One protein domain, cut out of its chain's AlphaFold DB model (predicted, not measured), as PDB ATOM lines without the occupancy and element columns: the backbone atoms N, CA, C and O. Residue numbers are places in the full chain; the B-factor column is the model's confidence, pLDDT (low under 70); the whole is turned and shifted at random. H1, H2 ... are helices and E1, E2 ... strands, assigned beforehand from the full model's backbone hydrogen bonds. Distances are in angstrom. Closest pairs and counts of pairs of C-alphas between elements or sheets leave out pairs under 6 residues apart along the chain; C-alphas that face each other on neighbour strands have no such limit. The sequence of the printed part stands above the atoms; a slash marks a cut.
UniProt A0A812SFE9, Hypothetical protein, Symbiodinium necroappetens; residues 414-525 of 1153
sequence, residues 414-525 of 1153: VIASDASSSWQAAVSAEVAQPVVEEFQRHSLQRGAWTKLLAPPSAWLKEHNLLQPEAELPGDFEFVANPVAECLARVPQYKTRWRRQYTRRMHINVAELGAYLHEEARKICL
ATOM      1  N   VAL A 414     -20.398 -44.678 -40.229       90.50
ATOM      2  CA  VAL A 414     -21.435 -43.715 -40.633       90.50
ATOM      3  C   VAL A 414     -21.197 -43.301 -42.080       90.50
ATOM      4  O   VAL A 414     -20.071 -42.985 -42.472       90.50
ATOM      5  N   ILE A 415     -22.257 -43.317 -42.889       90.19
ATOM      6  CA  ILE A 415     -22.215 -42.965 -44.310       90.19
ATOM      7  C   ILE A 415     -23.131 -41.769 -44.536       90.19
ATOM      8  O   ILE A 415     -24.310 -41.816 -44.191       90.19
ATOM      9  N   ALA A 416     -22.593 -40.718 -45.148       90.56
ATOM     10  CA  ALA A 416     -23.368 -39.576 -45.607       90.56
ATOM     11  C   ALA A 416     -23.351 -39.553 -47.136       90.56
ATOM     12  O   ALA A 416     -22.287 -39.564 -47.762       90.56
ATOM     13  N   SER A 417     -24.537 -39.552 -47.742       89.50
ATOM     14  CA  SER A 417     -24.715 -39.397 -49.183       89.50
ATOM     15  C   SER A 417     -25.276 -38.019 -49.486       89.50
ATOM     16  O   SER A 417     -26.214 -37.586 -48.821       89.50
ATOM     17  N   ASP A 418     -24.757 -37.384 -50.526       86.88
ATOM     18  CA  ASP A 418     -25.274 -36.120 -51.035       86.88
ATOM     19  C   ASP A 418     -25.388 -36.195 -52.559       86.88
ATOM     20  O   ASP A 418     -24.655 -36.932 -53.238       86.88
ATOM     21  N   ALA A 419     -26.336 -35.451 -53.111       87.06
ATOM     22  CA  ALA A 419     -26.547 -35.385 -54.536       87.06
ATOM     23  C   ALA A 419     -26.971 -33.990 -54.996       87.06
ATOM     24  O   ALA A 419     -27.821 -33.322 -54.424       87.06
ATOM     25  N   SER A 420     -26.423 -33.601 -56.138       85.94
ATOM     26  CA  SER A 420     -26.850 -32.463 -56.943       85.94
ATOM     27  C   SER A 420     -27.555 -32.956 -58.208       85.94
ATOM     28  O   SER A 420     -27.638 -34.155 -58.487       85.94
ATOM     29  N   SER A 421     -27.994 -32.028 -59.061       84.19
ATOM     30  CA  SER A 421     -28.547 -32.404 -60.366       84.19
ATOM     31  C   SER A 421     -27.542 -33.119 -61.277       84.19
ATOM     32  O   SER A 421     -27.942 -33.775 -62.237       84.19
ATOM     33  N   SER A 422     -26.240 -32.971 -61.019       87.06
ATOM     34  CA  SER A 422     -25.177 -33.371 -61.949       87.06
ATOM     35  C   SER A 422     -24.224 -34.407 -61.366       87.06
ATOM     36  O   SER A 422     -23.568 -35.120 -62.121       87.06
ATOM     37  N   TRP A 423     -24.165 -34.520 -60.045       89.19
ATOM     38  CA  TRP A 423     -23.280 -35.425 -59.324       89.19
ATOM     39  C   TRP A 423     -24.002 -36.028 -58.132       89.19
ATOM     40  O   TRP A 423     -24.811 -35.361 -57.508       89.19
ATOM     41  N   GLN A 424     -23.635 -37.247 -57.781       91.12
ATOM     42  CA  GLN A 424     -23.928 -37.855 -56.488       91.12
ATOM     43  C   GLN A 424     -22.625 -38.381 -55.894       91.12
ATOM     44  O   GLN A 424     -21.725 -38.796 -56.636       91.12
ATOM     45  N   ALA A 425     -22.517 -38.363 -54.577       91.25
ATOM     46  CA  ALA A 425     -21.358 -38.858 -53.859       91.25
ATOM     47  C   ALA A 425     -21.778 -39.473 -52.528       91.25
ATOM     48  O   ALA A 425     -22.836 -39.153 -51.986       91.25
ATOM     49  N   ALA A 426     -20.918 -40.332 -51.992       93.31
ATOM     50  CA  ALA A 426     -20.999 -40.725 -50.599       93.31
ATOM     51  C   ALA A 426     -19.626 -40.652 -49.946       93.31
ATOM     52  O   ALA A 426     -18.586 -40.941 -50.557       93.31
ATOM     53  N   VAL A 427     -19.651 -40.287 -48.677       93.25
ATOM     54  CA  VAL A 427     -18.506 -40.261 -47.784       93.25
ATOM     55  C   VAL A 427     -18.786 -41.183 -46.603       93.25
ATOM     56  O   VAL A 427     -19.939 -41.394 -46.233       93.25
ATOM     57  N   SER A 428     -17.739 -41.744 -46.012       93.38
ATOM     58  CA  SER A 428     -17.863 -42.586 -44.823       93.38
ATOM     59  C   SER A 428     -16.831 -42.222 -43.771       93.38
ATOM     60  O   SER A 428     -15.701 -41.882 -44.125       93.38
ATOM     61  N   ALA A 429     -17.193 -42.371 -42.504       94.56
ATOM     62  CA  ALA A 429     -16.290 -42.255 -41.370       94.56
ATOM     63  C   ALA A 429     -16.488 -43.441 -40.419       94.56
ATOM     64  O   ALA A 429     -17.609 -43.921 -40.254       94.56
ATOM     65  N   GLU A 430     -15.400 -43.901 -39.803       93.44
ATOM     66  CA  GLU A 430     -15.468 -44.862 -38.701       93.44
ATOM     67  C   GLU A 430     -15.771 -44.122 -37.399       93.44
ATOM     68  O   GLU A 430     -15.229 -43.047 -37.132       93.44
ATOM     69  N   VAL A 431     -16.658 -44.701 -36.602       93.25
ATOM     70  CA  VAL A 431     -17.177 -44.145 -35.360       93.25
ATOM     71  C   VAL A 431     -17.263 -45.272 -34.332       93.25
ATOM     72  O   VAL A 431     -17.583 -46.413 -34.658       93.25
ATOM     73  N   ALA A 432     -16.974 -44.962 -33.070       90.75
ATOM     74  CA  ALA A 432     -17.074 -45.939 -31.993       90.75
ATOM     75  C   ALA A 432     -18.501 -46.507 -31.872       90.75
ATOM     76  O   ALA A 432     -19.481 -45.760 -31.915       90.75
ATOM     77  N   GLN A 433     -18.598 -47.821 -31.641       88.75
ATOM     78  CA  GLN A 433     -19.860 -48.562 -31.527       88.75
ATOM     79  C   GLN A 433     -20.912 -47.880 -30.621       88.75
ATOM     80  O   GLN A 433     -22.039 -47.700 -31.086       88.75
ATOM     81  N   PRO A 434     -20.581 -47.398 -29.399       89.44
ATOM     82  CA  PRO A 434     -21.584 -46.796 -28.511       89.44
ATOM     83  C   PRO A 434     -22.233 -45.527 -29.082       89.44
ATOM     84  O   PRO A 434     -23.378 -45.211 -28.768       89.44
ATOM     85  N   VAL A 435     -21.514 -44.788 -29.931       89.44
ATOM     86  CA  VAL A 435     -22.031 -43.566 -30.562       89.44
ATOM     87  C   VAL A 435     -23.034 -43.918 -31.658       89.44
ATOM     88  O   VAL A 435     -24.061 -43.252 -31.780       89.44
ATOM     89  N   VAL A 436     -22.771 -44.973 -32.440       88.94
ATOM     90  CA  VAL A 436     -23.709 -45.425 -33.476       88.94
ATOM     91  C   VAL A 436     -24.950 -46.058 -32.848       88.94
ATOM     92  O   VAL A 436     -26.056 -45.791 -33.309       88.94
ATOM     93  N   GLU A 437     -24.798 -46.826 -31.769       87.56
ATOM     94  CA  GLU A 437     -25.927 -47.358 -30.991       87.56
ATOM     95  C   GLU A 437     -26.821 -46.231 -30.450       87.56
ATOM     96  O   GLU A 437     -28.045 -46.274 -30.590       87.56
ATOM     97  N   GLU A 438     -26.224 -45.169 -29.901       88.38
ATOM     98  CA  GLU A 438     -26.980 -44.001 -29.442       88.38
ATOM     99  C   GLU A 438     -27.642 -43.254 -30.613       88.38
ATOM    100  O   GLU A 438     -28.785 -42.814 -30.495       88.38
ATOM    101  N   PHE A 439     -26.982 -43.148 -31.769       87.50
ATOM    102  CA  PHE A 439     -27.590 -42.572 -32.970       87.50
ATOM    103  C   PHE A 439     -28.768 -43.406 -33.487       87.50
ATOM    104  O   PHE A 439     -29.812 -42.840 -33.807       87.50
ATOM    105  N   GLN A 440     -28.651 -44.739 -33.489       86.75
ATOM    106  CA  GLN A 440     -29.744 -45.650 -33.831       86.75
ATOM    107  C   GLN A 440     -30.939 -45.450 -32.887       86.75
ATOM    108  O   GLN A 440     -32.083 -45.425 -33.343       86.75
ATOM    109  N   ARG A 441     -30.694 -45.224 -31.592       86.44
ATOM    110  CA  ARG A 441     -31.731 -44.903 -30.597       86.44
ATOM    111  C   ARG A 441     -32.534 -43.652 -30.970       86.44
ATOM    112  O   ARG A 441     -33.753 -43.625 -30.820       86.44
ATOM    113  N   HIS A 442     -31.856 -42.632 -31.494       84.25
ATOM    114  CA  HIS A 442     -32.456 -41.370 -31.951       84.25
ATOM    115  C   HIS A 442     -32.790 -41.349 -33.444       84.25
ATOM    116  O   HIS A 442     -33.038 -40.277 -34.002       84.25
ATOM    117  N   SER A 443     -32.820 -42.516 -34.097       78.44
ATOM    118  CA  SER A 443     -33.280 -42.629 -35.481       78.44
ATOM    119  C   SER A 443     -34.648 -41.979 -35.635       78.44
ATOM    120  O   SER A 443     -35.500 -42.058 -34.747       78.44
ATOM    121  N   LEU A 444     -34.887 -41.366 -36.792       67.62
ATOM    122  CA  LEU A 444     -36.147 -40.690 -37.076       67.62
ATOM    123  C   LEU A 444     -37.331 -41.663 -37.026       67.62
ATOM    124  O   LEU A 444     -37.601 -42.387 -37.982       67.62
ATOM    125  N   GLN A 445     -38.078 -41.622 -35.920       61.28
ATOM    126  CA  GLN A 445     -39.298 -42.414 -35.721       61.28
ATOM    127  C   GLN A 445     -40.452 -41.899 -36.589       61.28
ATOM    128  O   GLN A 445     -41.274 -42.669 -37.096       61.28
ATOM    129  N   ARG A 446     -40.488 -40.579 -36.820       56.94
ATOM    130  CA  ARG A 446     -41.365 -39.908 -37.782       56.94
ATOM    131  C   ARG A 446     -40.499 -39.400 -38.928       56.94
ATOM    132  O   ARG A 446     -39.767 -38.431 -38.767       56.94
ATOM    133  N   GLY A 447     -40.570 -40.074 -40.075       52.62
ATOM    134  CA  GLY A 447     -39.903 -39.594 -41.283       52.62
ATOM    135  C   GLY A 447     -40.360 -38.173 -41.606       52.62
ATOM    136  O   GLY A 447     -41.555 -37.870 -41.521       52.62
ATOM    137  N   ALA A 448     -39.418 -37.307 -41.968       50.00
ATOM    138  CA  ALA A 448     -39.764 -36.071 -42.646       50.00
ATOM    139  C   ALA A 448     -40.495 -36.449 -43.942       50.00
ATOM    140  O   ALA A 448     -40.116 -37.409 -44.618       50.00
ATOM    141  N   TRP A 449     -41.579 -35.750 -44.268       52.66
ATOM    142  CA  TRP A 449     -42.285 -35.988 -45.521       52.66
ATOM    143  C   TRP A 449     -41.359 -35.571 -46.663       52.66
ATOM    144  O   TRP A 449     -41.271 -34.390 -46.994       52.66
ATOM    145  N   THR A 450     -40.662 -36.525 -47.275       54.47
ATOM    146  CA  THR A 450     -39.879 -36.280 -48.484       54.47
ATOM    147  C   THR A 450     -40.840 -36.116 -49.649       54.47
ATOM    148  O   THR A 450     -41.165 -37.047 -50.382       54.47
ATOM    149  N   LYS A 451     -41.350 -34.896 -49.806       63.91
ATOM    150  CA  LYS A 451     -42.103 -34.514 -50.990       63.91
ATOM    151  C   LYS A 451     -41.115 -34.300 -52.129       63.91
ATOM    152  O   LYS A 451     -40.120 -33.596 -51.971       63.91
ATOM    153  N   LEU A 452     -41.413 -34.862 -53.298       76.56
ATOM    154  CA  LEU A 452     -40.705 -34.485 -54.515       76.56
ATOM    155  C   LEU A 452     -40.888 -32.975 -54.722       76.56
ATOM    156  O   LEU A 452     -42.012 -32.508 -54.943       76.56
ATOM    157  N   LEU A 453     -39.804 -32.207 -54.597       80.25
ATOM    158  CA  LEU A 453     -39.870 -30.756 -54.740       80.25
ATOM    159  C   LEU A 453     -40.380 -30.392 -56.136       80.25
ATOM    160  O   LEU A 453     -40.079 -31.055 -57.124       80.25
ATOM    161  N   ALA A 454     -41.157 -29.312 -56.239       83.25
ATOM    162  CA  ALA A 454     -41.521 -28.787 -57.551       83.25
ATOM    163  C   ALA A 454     -40.247 -28.318 -58.284       83.25
ATOM    164  O   ALA A 454     -39.323 -27.846 -57.617       83.25
ATOM    165  N   PRO A 455     -40.191 -28.338 -59.632       82.50
ATOM    166  CA  PRO A 455     -38.980 -27.971 -60.373       82.50
ATOM    167  C   PRO A 455     -38.328 -26.635 -59.954       82.50
ATOM    168  O   PRO A 455     -37.101 -26.589 -59.876       82.50
ATOM    169  N   PRO A 456     -39.082 -25.561 -59.617       84.44
ATOM    170  CA  PRO A 456     -38.486 -24.332 -59.090       84.44
ATOM    171  C   PRO A 456     -37.843 -24.505 -57.707       84.44
ATOM    172  O   PRO A 456     -36.751 -23.997 -57.482       84.44
ATOM    173  N   SER A 457     -38.493 -25.228 -56.791       83.75
ATOM    174  CA  SER A 457     -37.960 -25.497 -55.450       83.75
ATOM    175  C   SER A 457     -36.742 -26.415 -55.516       83.75
ATOM    176  O   SER A 457     -35.751 -26.152 -54.850       83.75
ATOM    177  N   ALA A 458     -36.762 -27.430 -56.382       83.00
ATOM    178  CA  ALA A 458     -35.615 -28.299 -56.630       83.00
ATOM    179  C   ALA A 458     -34.409 -27.522 -57.182       83.00
ATOM    180  O   ALA A 458     -33.282 -27.755 -56.756       83.00
ATOM    181  N   TRP A 459     -34.647 -26.565 -58.088       83.69
ATOM    182  CA  TRP A 459     -33.601 -25.669 -58.580       83.69
ATOM    183  C   TRP A 459     -33.059 -24.768 -57.467       83.69
ATOM    184  O   TRP A 459     -31.848 -24.619 -57.346       83.69
ATOM    185  N   LEU A 460     -33.930 -24.193 -56.630       86.62
ATOM    186  CA  LEU A 460     -33.501 -23.392 -55.480       86.62
ATOM    187  C   LEU A 460     -32.682 -24.231 -54.489       86.62
ATOM    188  O   LEU A 460     -31.649 -23.753 -54.032       86.62
ATOM    189  N   LYS A 461     -33.089 -25.478 -54.215       82.81
ATOM    190  CA  LYS A 461     -32.356 -26.410 -53.346       82.81
ATOM    191  C   LYS A 461     -30.971 -26.717 -53.912       82.81
ATOM    192  O   LYS A 461     -29.986 -26.583 -53.205       82.81
ATOM    193  N   GLU A 462     -30.878 -27.004 -55.212       78.81
ATOM    194  CA  GLU A 462     -29.598 -27.250 -55.902       78.81
ATOM    195  C   GLU A 462     -28.600 -26.087 -55.759       78.81
ATOM    196  O   GLU A 462     -27.393 -26.308 -55.765       78.81
ATOM    197  N   HIS A 463     -29.088 -24.851 -55.634       82.56
ATOM    198  CA  HIS A 463     -28.245 -23.660 -55.509       82.56
ATOM    199  C   HIS A 463     -28.118 -23.171 -54.055       82.56
ATOM    200  O   HIS A 463     -27.628 -22.063 -53.846       82.56
ATOM    201  N   ASN A 464     -28.559 -23.961 -53.065       80.38
ATOM    202  CA  ASN A 464     -28.609 -23.580 -51.647       80.38
ATOM    203  C   ASN A 464     -29.392 -22.273 -51.393       80.38
ATOM    204  O   ASN A 464     -29.064 -21.484 -50.511       80.38
ATOM    205  N   LEU A 465     -30.424 -22.019 -52.204       84.44
ATOM    206  CA  LEU A 465     -31.300 -20.843 -52.130       84.44
ATOM    207  C   LEU A 465     -32.696 -21.174 -51.583       84.44
ATOM    208  O   LEU A 465     -33.479 -20.261 -51.312       84.44
ATOM    209  N   LEU A 466     -33.041 -22.460 -51.471       83.19
ATOM    210  CA  LEU A 466     -34.286 -22.889 -50.842       83.19
ATOM    211  C   LEU A 466     -34.106 -22.832 -49.325       83.19
ATOM    212  O   LEU A 466     -33.131 -23.352 -48.796       83.19
ATOM    213  N   GLN A 467     -35.031 -22.167 -48.638       79.88
ATOM    214  CA  GLN A 467     -35.045 -22.168 -47.178       79.88
ATOM    215  C   GLN A 467     -35.444 -23.575 -46.680       79.88
ATOM    216  O   GLN A 467     -36.349 -24.156 -47.290       79.88
ATOM    217  N   PRO A 468     -34.817 -24.129 -45.622       71.81
ATOM    218  CA  PRO A 468     -35.092 -25.489 -45.139       71.81
ATOM    219  C   PRO A 468     -36.573 -25.770 -44.851       71.81
ATOM    220  O   PRO A 468     -37.069 -26.861 -45.117       71.81
ATOM    221  N   GLU A 469     -37.317 -24.764 -44.391       73.00
ATOM    222  CA  GLU A 469     -38.749 -24.852 -44.085       73.00
ATOM    223  C   GLU A 469     -39.598 -25.073 -45.349       73.00
ATOM    224  O   GLU A 469     -40.707 -25.592 -45.284       73.00
ATOM    225  N   ALA A 470     -39.079 -24.713 -46.527       76.06
ATOM    226  CA  ALA A 470     -39.737 -24.939 -47.811       76.06
ATOM    227  C   ALA A 470     -39.403 -26.309 -48.436       76.06
ATOM    228  O   ALA A 470     -39.902 -26.615 -49.527       76.06
ATOM    229  N   GLU A 471     -38.564 -27.126 -47.782       73.06
ATOM    230  CA  GLU A 471     -38.288 -28.506 -48.199       73.06
ATOM    231  C   GLU A 471     -39.376 -29.490 -47.759       73.06
ATOM    232  O   GLU A 471     -39.610 -30.495 -48.437       73.06
ATOM    233  N   LEU A 472     -40.066 -29.187 -46.658       70.88
ATOM    234  CA  LEU A 472     -41.087 -30.039 -46.057       70.88
ATOM    235  C   LEU A 472     -42.496 -29.442 -46.248       70.88
ATOM    236  O   LEU A 472     -42.655 -28.236 -46.420       70.88
ATOM    237  N   PRO A 473     -43.552 -30.273 -46.308       62.12
ATOM    238  CA  PRO A 473     -44.926 -29.797 -46.421       62.12
ATOM    239  C   PRO A 473     -45.447 -29.215 -45.097       62.12
ATOM    240  O   PRO A 473     -45.265 -29.822 -44.046       62.12
ATOM    241  N   GLY A 474     -46.201 -28.112 -45.175       63.28
ATOM    242  CA  GLY A 474     -46.817 -27.448 -44.015       63.28
ATOM    243  C   GLY A 474     -45.823 -26.590 -43.228       63.28
ATOM    244  O   GLY A 474     -44.808 -26.181 -43.776       63.28
ATOM    245  N   ASP A 475     -46.108 -26.352 -41.947       56.25
ATOM    246  CA  ASP A 475     -45.227 -25.622 -41.016       56.25
ATOM    247  C   ASP A 475     -44.221 -26.558 -40.304       56.25
ATOM    248  O   ASP A 475     -43.777 -26.291 -39.189       56.25
ATOM    249  N   PHE A 476     -43.901 -27.711 -40.905       58.16
ATOM    250  CA  PHE A 476     -42.998 -28.693 -40.305       58.16
ATOM    251  C   PHE A 476     -41.533 -28.300 -40.526       58.16
ATOM    252  O   PHE A 476     -41.025 -28.377 -41.641       58.16
ATOM    253  N   GLU A 477     -40.836 -27.962 -39.444       62.41
ATOM    254  CA  GLU A 477     -39.387 -27.750 -39.431       62.41
ATOM    255  C   GLU A 477     -38.673 -29.025 -38.952       62.41
ATOM    256  O   GLU A 477     -39.049 -29.635 -37.947       62.41
ATOM    257  N   PHE A 478     -37.647 -29.463 -39.686       67.50
ATOM    258  CA  PHE A 478     -36.802 -30.572 -39.251       67.50
ATOM    259  C   PHE A 478     -35.725 -30.059 -38.301       67.50
ATOM    260  O   PHE A 478     -34.780 -29.398 -38.728       67.50
ATOM    261  N   VAL A 479     -35.840 -30.411 -37.023       68.50
ATOM    262  CA  VAL A 479     -34.791 -30.156 -36.033       68.50
ATOM    263  C   VAL A 479     -33.921 -31.403 -35.924       68.50
ATOM    264  O   VAL A 479     -34.376 -32.455 -35.468       68.50
ATOM    265  N   ALA A 480     -32.669 -31.300 -36.370       71.38
ATOM    266  CA  ALA A 480     -31.708 -32.386 -36.240       71.38
ATOM    267  C   ALA A 480     -31.381 -32.635 -34.758       71.38
ATOM    268  O   ALA A 480     -31.172 -31.700 -33.988       71.38
ATOM    269  N   ASN A 481     -31.309 -33.905 -34.356       81.38
ATOM    270  CA  ASN A 481     -30.822 -34.264 -33.026       81.38
ATOM    271  C   ASN A 481     -29.335 -33.858 -32.895       81.38
ATOM    272  O   ASN A 481     -28.583 -34.094 -33.845       81.38
ATOM    273  N   PRO A 482     -28.873 -33.330 -31.743       85.12
ATOM    274  CA  PRO A 482     -27.466 -32.975 -31.541       85.12
ATOM    275  C   PRO A 482     -26.479 -34.103 -31.877       85.12
ATOM    276  O   PRO A 482     -25.401 -33.838 -32.402       85.12
ATOM    277  N   VAL A 483     -26.853 -35.370 -31.645       85.31
ATOM    278  CA  VAL A 483     -26.042 -36.540 -32.024       85.31
ATOM    279  C   VAL A 483     -25.885 -36.630 -33.544       85.31
ATOM    280  O   VAL A 483     -24.786 -36.878 -34.031       85.31
ATOM    281  N   ALA A 484     -26.954 -36.379 -34.305       85.19
ATOM    282  CA  ALA A 484     -26.917 -36.365 -35.765       85.19
ATOM    283  C   ALA A 484     -26.046 -35.214 -36.300       85.19
ATOM    284  O   ALA A 484     -25.269 -35.410 -37.232       85.19
ATOM    285  N   GLU A 485     -26.136 -34.028 -35.688       86.69
ATOM    286  CA  GLU A 485     -25.307 -32.872 -36.052       86.69
ATOM    287  C   GLU A 485     -23.822 -33.118 -35.748       86.69
ATOM    288  O   GLU A 485     -22.962 -32.851 -36.592       86.69
ATOM    289  N   CYS A 486     -23.518 -33.700 -34.584       87.75
ATOM    290  CA  CYS A 486     -22.161 -34.103 -34.224       87.75
ATOM    291  C   CYS A 486     -21.622 -35.151 -35.200       87.75
ATOM    292  O   CYS A 486     -20.516 -34.991 -35.711       87.75
ATOM    293  N   LEU A 487     -22.406 -36.184 -35.526       87.94
ATOM    294  CA  LEU A 487     -22.006 -37.200 -36.499       87.94
ATOM    295  C   LEU A 487     -21.776 -36.621 -37.893       87.94
ATOM    296  O   LEU A 487     -20.895 -37.100 -38.596       87.94
ATOM    297  N   ALA A 488     -22.506 -35.585 -38.299       87.50
ATOM    298  CA  ALA A 488     -22.289 -34.938 -39.589       87.50
ATOM    299  C   ALA A 488     -21.005 -34.082 -39.636       87.50
ATOM    300  O   ALA A 488     -20.442 -33.908 -40.716       87.50
ATOM    301  N   ARG A 489     -20.541 -33.537 -38.500       87.75
ATOM    302  CA  ARG A 489     -19.470 -32.518 -38.463       87.75
ATOM    303  C   ARG A 489     -18.151 -32.958 -37.834       87.75
ATOM    304  O   ARG A 489     -17.116 -32.406 -38.185       87.75
ATOM    305  N   VAL A 490     -18.186 -33.887 -36.881       90.25
ATOM    306  CA  VAL A 490     -17.024 -34.245 -36.052       90.25
ATOM    307  C   VAL A 490     -16.166 -35.353 -36.678       90.25
ATOM    308  O   VAL A 490     -14.948 -35.182 -36.728       90.25
ATOM    309  N   PRO A 491     -16.726 -36.482 -37.162       91.56
ATOM    310  CA  PRO A 491     -15.922 -37.554 -37.736       91.56
ATOM    311  C   PRO A 491     -15.159 -37.106 -38.985       91.56
ATOM    312  O   PRO A 491     -15.673 -36.362 -39.822       91.56
ATOM    313  N   GLN A 492     -13.941 -37.621 -39.163       92.75
ATOM    314  CA  GLN A 492     -13.169 -37.367 -40.375       92.75
ATOM    315  C   GLN A 492     -13.664 -38.259 -41.520       92.75
ATOM    316  O   GLN A 492     -13.307 -39.433 -41.637       92.75
ATOM    317  N   TYR A 493     -14.483 -37.676 -42.388       94.75
ATOM    318  CA  TYR A 493     -15.057 -38.360 -43.537       94.75
ATOM    319  C   TYR A 493     -14.045 -38.595 -44.663       94.75
ATOM    320  O   TYR A 493     -13.280 -37.709 -45.048       94.75
ATOM    321  N   LYS A 494     -14.092 -39.795 -45.248       94.00
ATOM    322  CA  LYS A 494     -13.352 -40.173 -46.458       94.00
ATOM    323  C   LYS A 494     -14.323 -40.415 -47.606       94.00
ATOM    324  O   LYS A 494     -15.340 -41.091 -47.441       94.00
ATOM    325  N   THR A 495     -14.002 -39.895 -48.788       93.44
ATOM    326  CA  THR A 495     -14.791 -40.129 -50.004       93.44
ATOM    327  C   THR A 495     -14.802 -41.610 -50.354       93.44
ATOM    328  O   THR A 495     -13.749 -42.184 -50.618       93.44
ATOM    329  N   ARG A 496     -15.991 -42.219 -50.413       89.81
ATOM    330  CA  ARG A 496     -16.146 -43.589 -50.922       89.81
ATOM    331  C   ARG A 496     -16.254 -43.612 -52.431       89.81
ATOM    332  O   ARG A 496     -15.632 -44.433 -53.096       89.81
ATOM    333  N   TRP A 497     -17.067 -42.721 -52.982       92.62
ATOM    334  CA  TRP A 497     -17.253 -42.606 -54.419       92.62
ATOM    335  C   TRP A 497     -17.890 -41.273 -54.775       92.62
ATOM    336  O   TRP A 497     -18.560 -40.625 -53.974       92.62
ATOM    337  N   ARG A 498     -17.719 -40.912 -56.043       92.06
ATOM    338  CA  ARG A 498     -18.452 -39.844 -56.708       92.06
ATOM    339  C   ARG A 498     -18.838 -40.323 -58.093       92.06
ATOM    340  O   ARG A 498     -18.057 -41.002 -58.759       92.06
ATOM    341  N   ARG A 499     -20.039 -39.982 -58.531       89.88
ATOM    342  CA  ARG A 499     -20.541 -40.347 -59.849       89.88
ATOM    343  C   ARG A 499     -21.242 -39.156 -60.470       89.88
ATOM    344  O   ARG A 499     -22.180 -38.612 -59.897       89.88
ATOM    345  N   GLN A 500     -20.803 -38.802 -61.668       90.44
ATOM    346  CA  GLN A 500     -21.471 -37.801 -62.478       90.44
ATOM    347  C   GLN A 500     -22.679 -38.422 -63.181       90.44
ATOM    348  O   GLN A 500     -22.605 -39.537 -63.710       90.44
ATOM    349  N   TYR A 501     -23.787 -37.693 -63.225       84.00
ATOM    350  CA  TYR A 501     -24.896 -38.038 -64.095       84.00
ATOM    351  C   TYR A 501     -24.626 -37.544 -65.511       84.00
ATOM    352  O   TYR A 501     -24.223 -36.407 -65.742       84.00
ATOM    353  N   THR A 502     -24.921 -38.395 -66.491       78.25
ATOM    354  CA  THR A 502     -24.842 -38.029 -67.912       78.25
ATOM    355  C   THR A 502     -25.967 -37.082 -68.337       78.25
ATOM    356  O   THR A 502     -25.892 -36.458 -69.393       78.25
ATOM    357  N   ARG A 503     -27.025 -36.970 -67.525       80.56
ATOM    358  CA  ARG A 503     -28.159 -36.057 -67.700       80.56
ATOM    359  C   ARG A 503     -28.540 -35.475 -66.350       80.56
ATOM    360  O   ARG A 503     -28.466 -36.186 -65.353       80.56
ATOM    361  N   ARG A 504     -29.000 -34.221 -66.332       78.81
ATOM    362  CA  ARG A 504     -29.495 -33.604 -65.100       78.81
ATOM    363  C   ARG A 504     -30.612 -34.449 -64.481       78.81
ATOM    364  O   ARG A 504     -31.602 -34.741 -65.150       78.81
ATOM    365  N   MET A 505     -30.432 -34.824 -63.222       82.19
ATOM    366  CA  MET A 505     -31.404 -35.538 -62.399       82.19
ATOM    367  C   MET A 505     -32.112 -34.565 -61.458       82.19
ATOM    368  O   MET A 505     -31.567 -33.526 -61.089       82.19
ATOM    369  N   HIS A 506     -33.340 -34.895 -61.070       87.00
ATOM    370  CA  HIS A 506     -34.037 -34.155 -60.024       87.00
ATOM    371  C   HIS A 506     -33.354 -34.407 -58.677       87.00
ATOM    372  O   HIS A 506     -33.117 -35.567 -58.344       87.00
ATOM    373  N   ILE A 507     -33.083 -33.360 -57.894       83.81
ATOM    374  CA  ILE A 507     -32.259 -33.460 -56.677       83.81
ATOM    375  C   ILE A 507     -32.778 -34.506 -55.679       83.81
ATOM    376  O   ILE A 507     -32.032 -35.409 -55.339       83.81
ATOM    377  N   ASN A 508     -34.073 -34.518 -55.335       84.75
ATOM    378  CA  ASN A 508     -34.611 -35.540 -54.416       84.75
ATOM    379  C   ASN A 508     -34.502 -36.981 -54.953       84.75
ATOM    380  O   ASN A 508     -34.340 -37.922 -54.183       84.75
ATOM    381  N   VAL A 509     -34.599 -37.172 -56.276       85.56
ATOM    382  CA  VAL A 509     -34.440 -38.500 -56.903       85.56
ATOM    383  C   VAL A 509     -32.971 -38.910 -56.887       85.56
ATOM    384  O   VAL A 509     -32.657 -40.083 -56.718       85.56
ATOM    385  N   ALA A 510     -32.076 -37.941 -57.065       86.75
ATOM    386  CA  ALA A 510     -30.644 -38.145 -56.988       86.75
ATOM    387  C   ALA A 510     -30.196 -38.482 -55.555       86.75
ATOM    388  O   ALA A 510     -29.460 -39.446 -55.377       86.75
ATOM    389  N   GLU A 511     -30.703 -37.765 -54.546       85.69
ATOM    390  CA  GLU A 511     -30.469 -38.025 -53.115       85.69
ATOM    391  C   GLU A 511     -30.929 -39.442 -52.740       85.69
ATOM    392  O   GLU A 511     -30.141 -40.237 -52.231       85.69
ATOM    393  N   LEU A 512     -32.177 -39.800 -53.080       84.75
ATOM    394  CA  LEU A 512     -32.703 -41.147 -52.840       84.75
ATOM    395  C   LEU A 512     -31.905 -42.213 -53.605       84.75
ATOM    396  O   LEU A 512     -31.629 -43.286 -53.077       84.75
ATOM    397  N   GLY A 513     -31.509 -41.927 -54.845       86.31
ATOM    398  CA  GLY A 513     -30.687 -42.827 -55.649       86.31
ATOM    399  C   GLY A 513     -29.296 -43.061 -55.056       86.31
ATOM    400  O   GLY A 513     -28.821 -44.196 -55.067       86.31
ATOM    401  N   ALA A 514     -28.657 -42.017 -54.521       86.88
ATOM    402  CA  ALA A 514     -27.363 -42.106 -53.852       86.88
ATOM    403  C   ALA A 514     -27.461 -42.931 -52.563       86.88
ATOM    404  O   ALA A 514     -26.640 -43.822 -52.342       86.88
ATOM    405  N   TYR A 515     -28.514 -42.692 -51.780       86.12
ATOM    406  CA  TYR A 515     -28.840 -43.461 -50.584       86.12
ATOM    407  C   TYR A 515     -29.042 -44.955 -50.897       86.12
ATOM    408  O   TYR A 515     -28.363 -45.814 -50.336       86.12
ATOM    409  N   LEU A 516     -29.916 -45.275 -51.861       84.81
ATOM    410  CA  LEU A 516     -30.193 -46.657 -52.275       84.81
ATOM    411  C   LEU A 516     -28.962 -47.349 -52.875       84.81
ATOM    412  O   LEU A 516     -28.811 -48.564 -52.753       84.81
ATOM    413  N   HIS A 517     -28.072 -46.596 -53.527       85.81
ATOM    414  CA  HIS A 517     -26.824 -47.142 -54.049       85.81
ATOM    415  C   HIS A 517     -25.889 -47.619 -52.931       85.81
ATOM    416  O   HIS A 517     -25.288 -48.686 -53.064       85.81
ATOM    417  N   GLU A 518     -25.785 -46.862 -51.835       84.94
ATOM    418  CA  GLU A 518     -24.985 -47.271 -50.678       84.94
ATOM    419  C   GLU A 518     -25.592 -48.465 -49.946       84.94
ATOM    420  O   GLU A 518     -24.858 -49.390 -49.592       84.94
ATOM    421  N   GLU A 519     -26.918 -48.512 -49.798       80.69
ATOM    422  CA  GLU A 519     -27.578 -49.697 -49.240       80.69
ATOM    423  C   GLU A 519     -27.326 -50.944 -50.094       80.69
ATOM    424  O   GLU A 519     -26.907 -51.975 -49.567       80.69
ATOM    425  N   ALA A 520     -27.493 -50.851 -51.418       80.75
ATOM    426  CA  ALA A 520     -27.258 -51.976 -52.324       80.75
ATOM    427  C   ALA A 520     -25.809 -52.486 -52.257       80.75
ATOM    428  O   ALA A 520     -25.570 -53.691 -52.257       80.75
ATOM    429  N   ARG A 521     -24.827 -51.582 -52.155       74.94
ATOM    430  CA  ARG A 521     -23.414 -51.960 -52.015       74.94
ATOM    431  C   ARG A 521     -23.121 -52.715 -50.734       74.94
ATOM    432  O   ARG A 521     -22.287 -53.612 -50.752       74.94
ATOM    433  N   LYS A 522     -23.778 -52.353 -49.636       68.50
ATOM    434  CA  LYS A 522     -23.619 -53.059 -48.365       68.50
ATOM    435  C   LYS A 522     -24.243 -54.447 -48.423       68.50
ATOM    436  O   LYS A 522     -23.611 -55.378 -47.949       68.50
ATOM    437  N   ILE A 523     -25.385 -54.606 -49.092       59.84
ATOM    438  CA  ILE A 523     -26.000 -55.923 -49.318       59.84
ATOM    439  C   ILE A 523     -25.078 -56.838 -50.146       59.84
ATOM    440  O   ILE A 523     -24.984 -58.021 -49.851       59.84
ATOM    441  N   CYS A 524     -24.347 -56.299 -51.131       43.75
ATOM    442  CA  CYS A 524     -23.414 -57.077 -51.959       43.75
ATOM    443  C   CYS A 524     -22.042 -57.371 -51.316       43.75
ATOM    444  O   CYS A 524     -21.267 -58.115 -51.907       43.75
ATOM    445  N   LEU A 525     -21.702 -56.750 -50.178       39.69
ATOM    446  CA  LEU A 525     -20.402 -56.906 -49.496       39.69
ATOM    447  C   LEU A 525     -20.473 -57.793 -48.247       39.69
ATOM    448  O   LEU A 525     -19.440 -58.074 -47.648       39.69
TER     449      LEU A 525
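What this domain is: This is residues 414 to 525 of the 1153 residues of the protein "Hypothetical protein" of Symbiodinium necroappetens (UniProt A0A812SFE9). A small three-stranded sheet has the long helix H4 slantwise over one face, with the other face largely bare. Three short helices lie toward the ends of the strands: H1 and H3 meet near the first residue of E1, while H2 meets the first residues of H4 near the last residue of E1. Two long stretches, residues 442 to 454 and 463 to 481, loop between these two places beyond the E1 edge of the sheet, and residues 520 to 525 stick out at the far end of H4. The printed part has 112 residues, with named elements in the order E1, E2, H1, H2, H3, E3, H4; the sheet order is E1 - E2 - E3, all antiparallel, and the class is mixed, helices and strands. The whole is compact, with a radius of gyration of the C-alphas of 15.0 A and spans of 41 by 36 by 23 A.

How they stand to each other: E1, residues 414 to 419, and E2, residues 423 to 430, form an antiparallel hairpin at 168 degrees, with N 416 and O 427 2.9 A apart, within hydrogen-bond range. E3, residues 494 to 500, is antiparallel to E2 on its other side, with N 499 and O 424 2.8 A apart, also within range. H4, residues 507 to 523, is on the sheet at a height of 8.3 A, over E1 and E2; the two layers are this sheet and the helix on one face of it. On the local plane H4 stands at 32 degrees to E1, only just slantwise to the strands, and its closest C-alphas to E1 are those of Glu 511 and Ala 419, 4.9 A apart. H2, residues 455 to 462, is not on the sheet; it touches residues 507 to 508 of H4 at a steep tilt of 61 degrees, the closest C-alphas being those of Ala 458 and Ile 507, 6.2 A apart. H3, residues 482 to 489, only grazes the sheet with its residues 487 to 488. H1, residues 433 to 441, and H3 only just touch, with 3 pairs of C-alphas within 8 A; the closest are those of Phe 439 and Val 483, 6.3 A apart. H3 and H4 are apart. In H1, H2, H3 and H4 every O i to N i+4 pair is within hydrogen-bond range.

Where its parts are: E1 begins at C-alpha 414, (-21.435, -43.715, -40.633), and is 17.0 A long; E2 is 24.0 A, E3 18.1 A. H4, 24.5 A long, ends at C-alpha 523, (-26.000, -55.923, -49.318).

The domain as a whole: The C-alphas farthest apart are those of Pro 434 and Pro 456, 41.5 A. The printed part has no cut, and the links H1 to H2 and H2 to H3 are long. The pLDDT is under 70 at residues 444 to 451, 473 to 479 and 522 to 525.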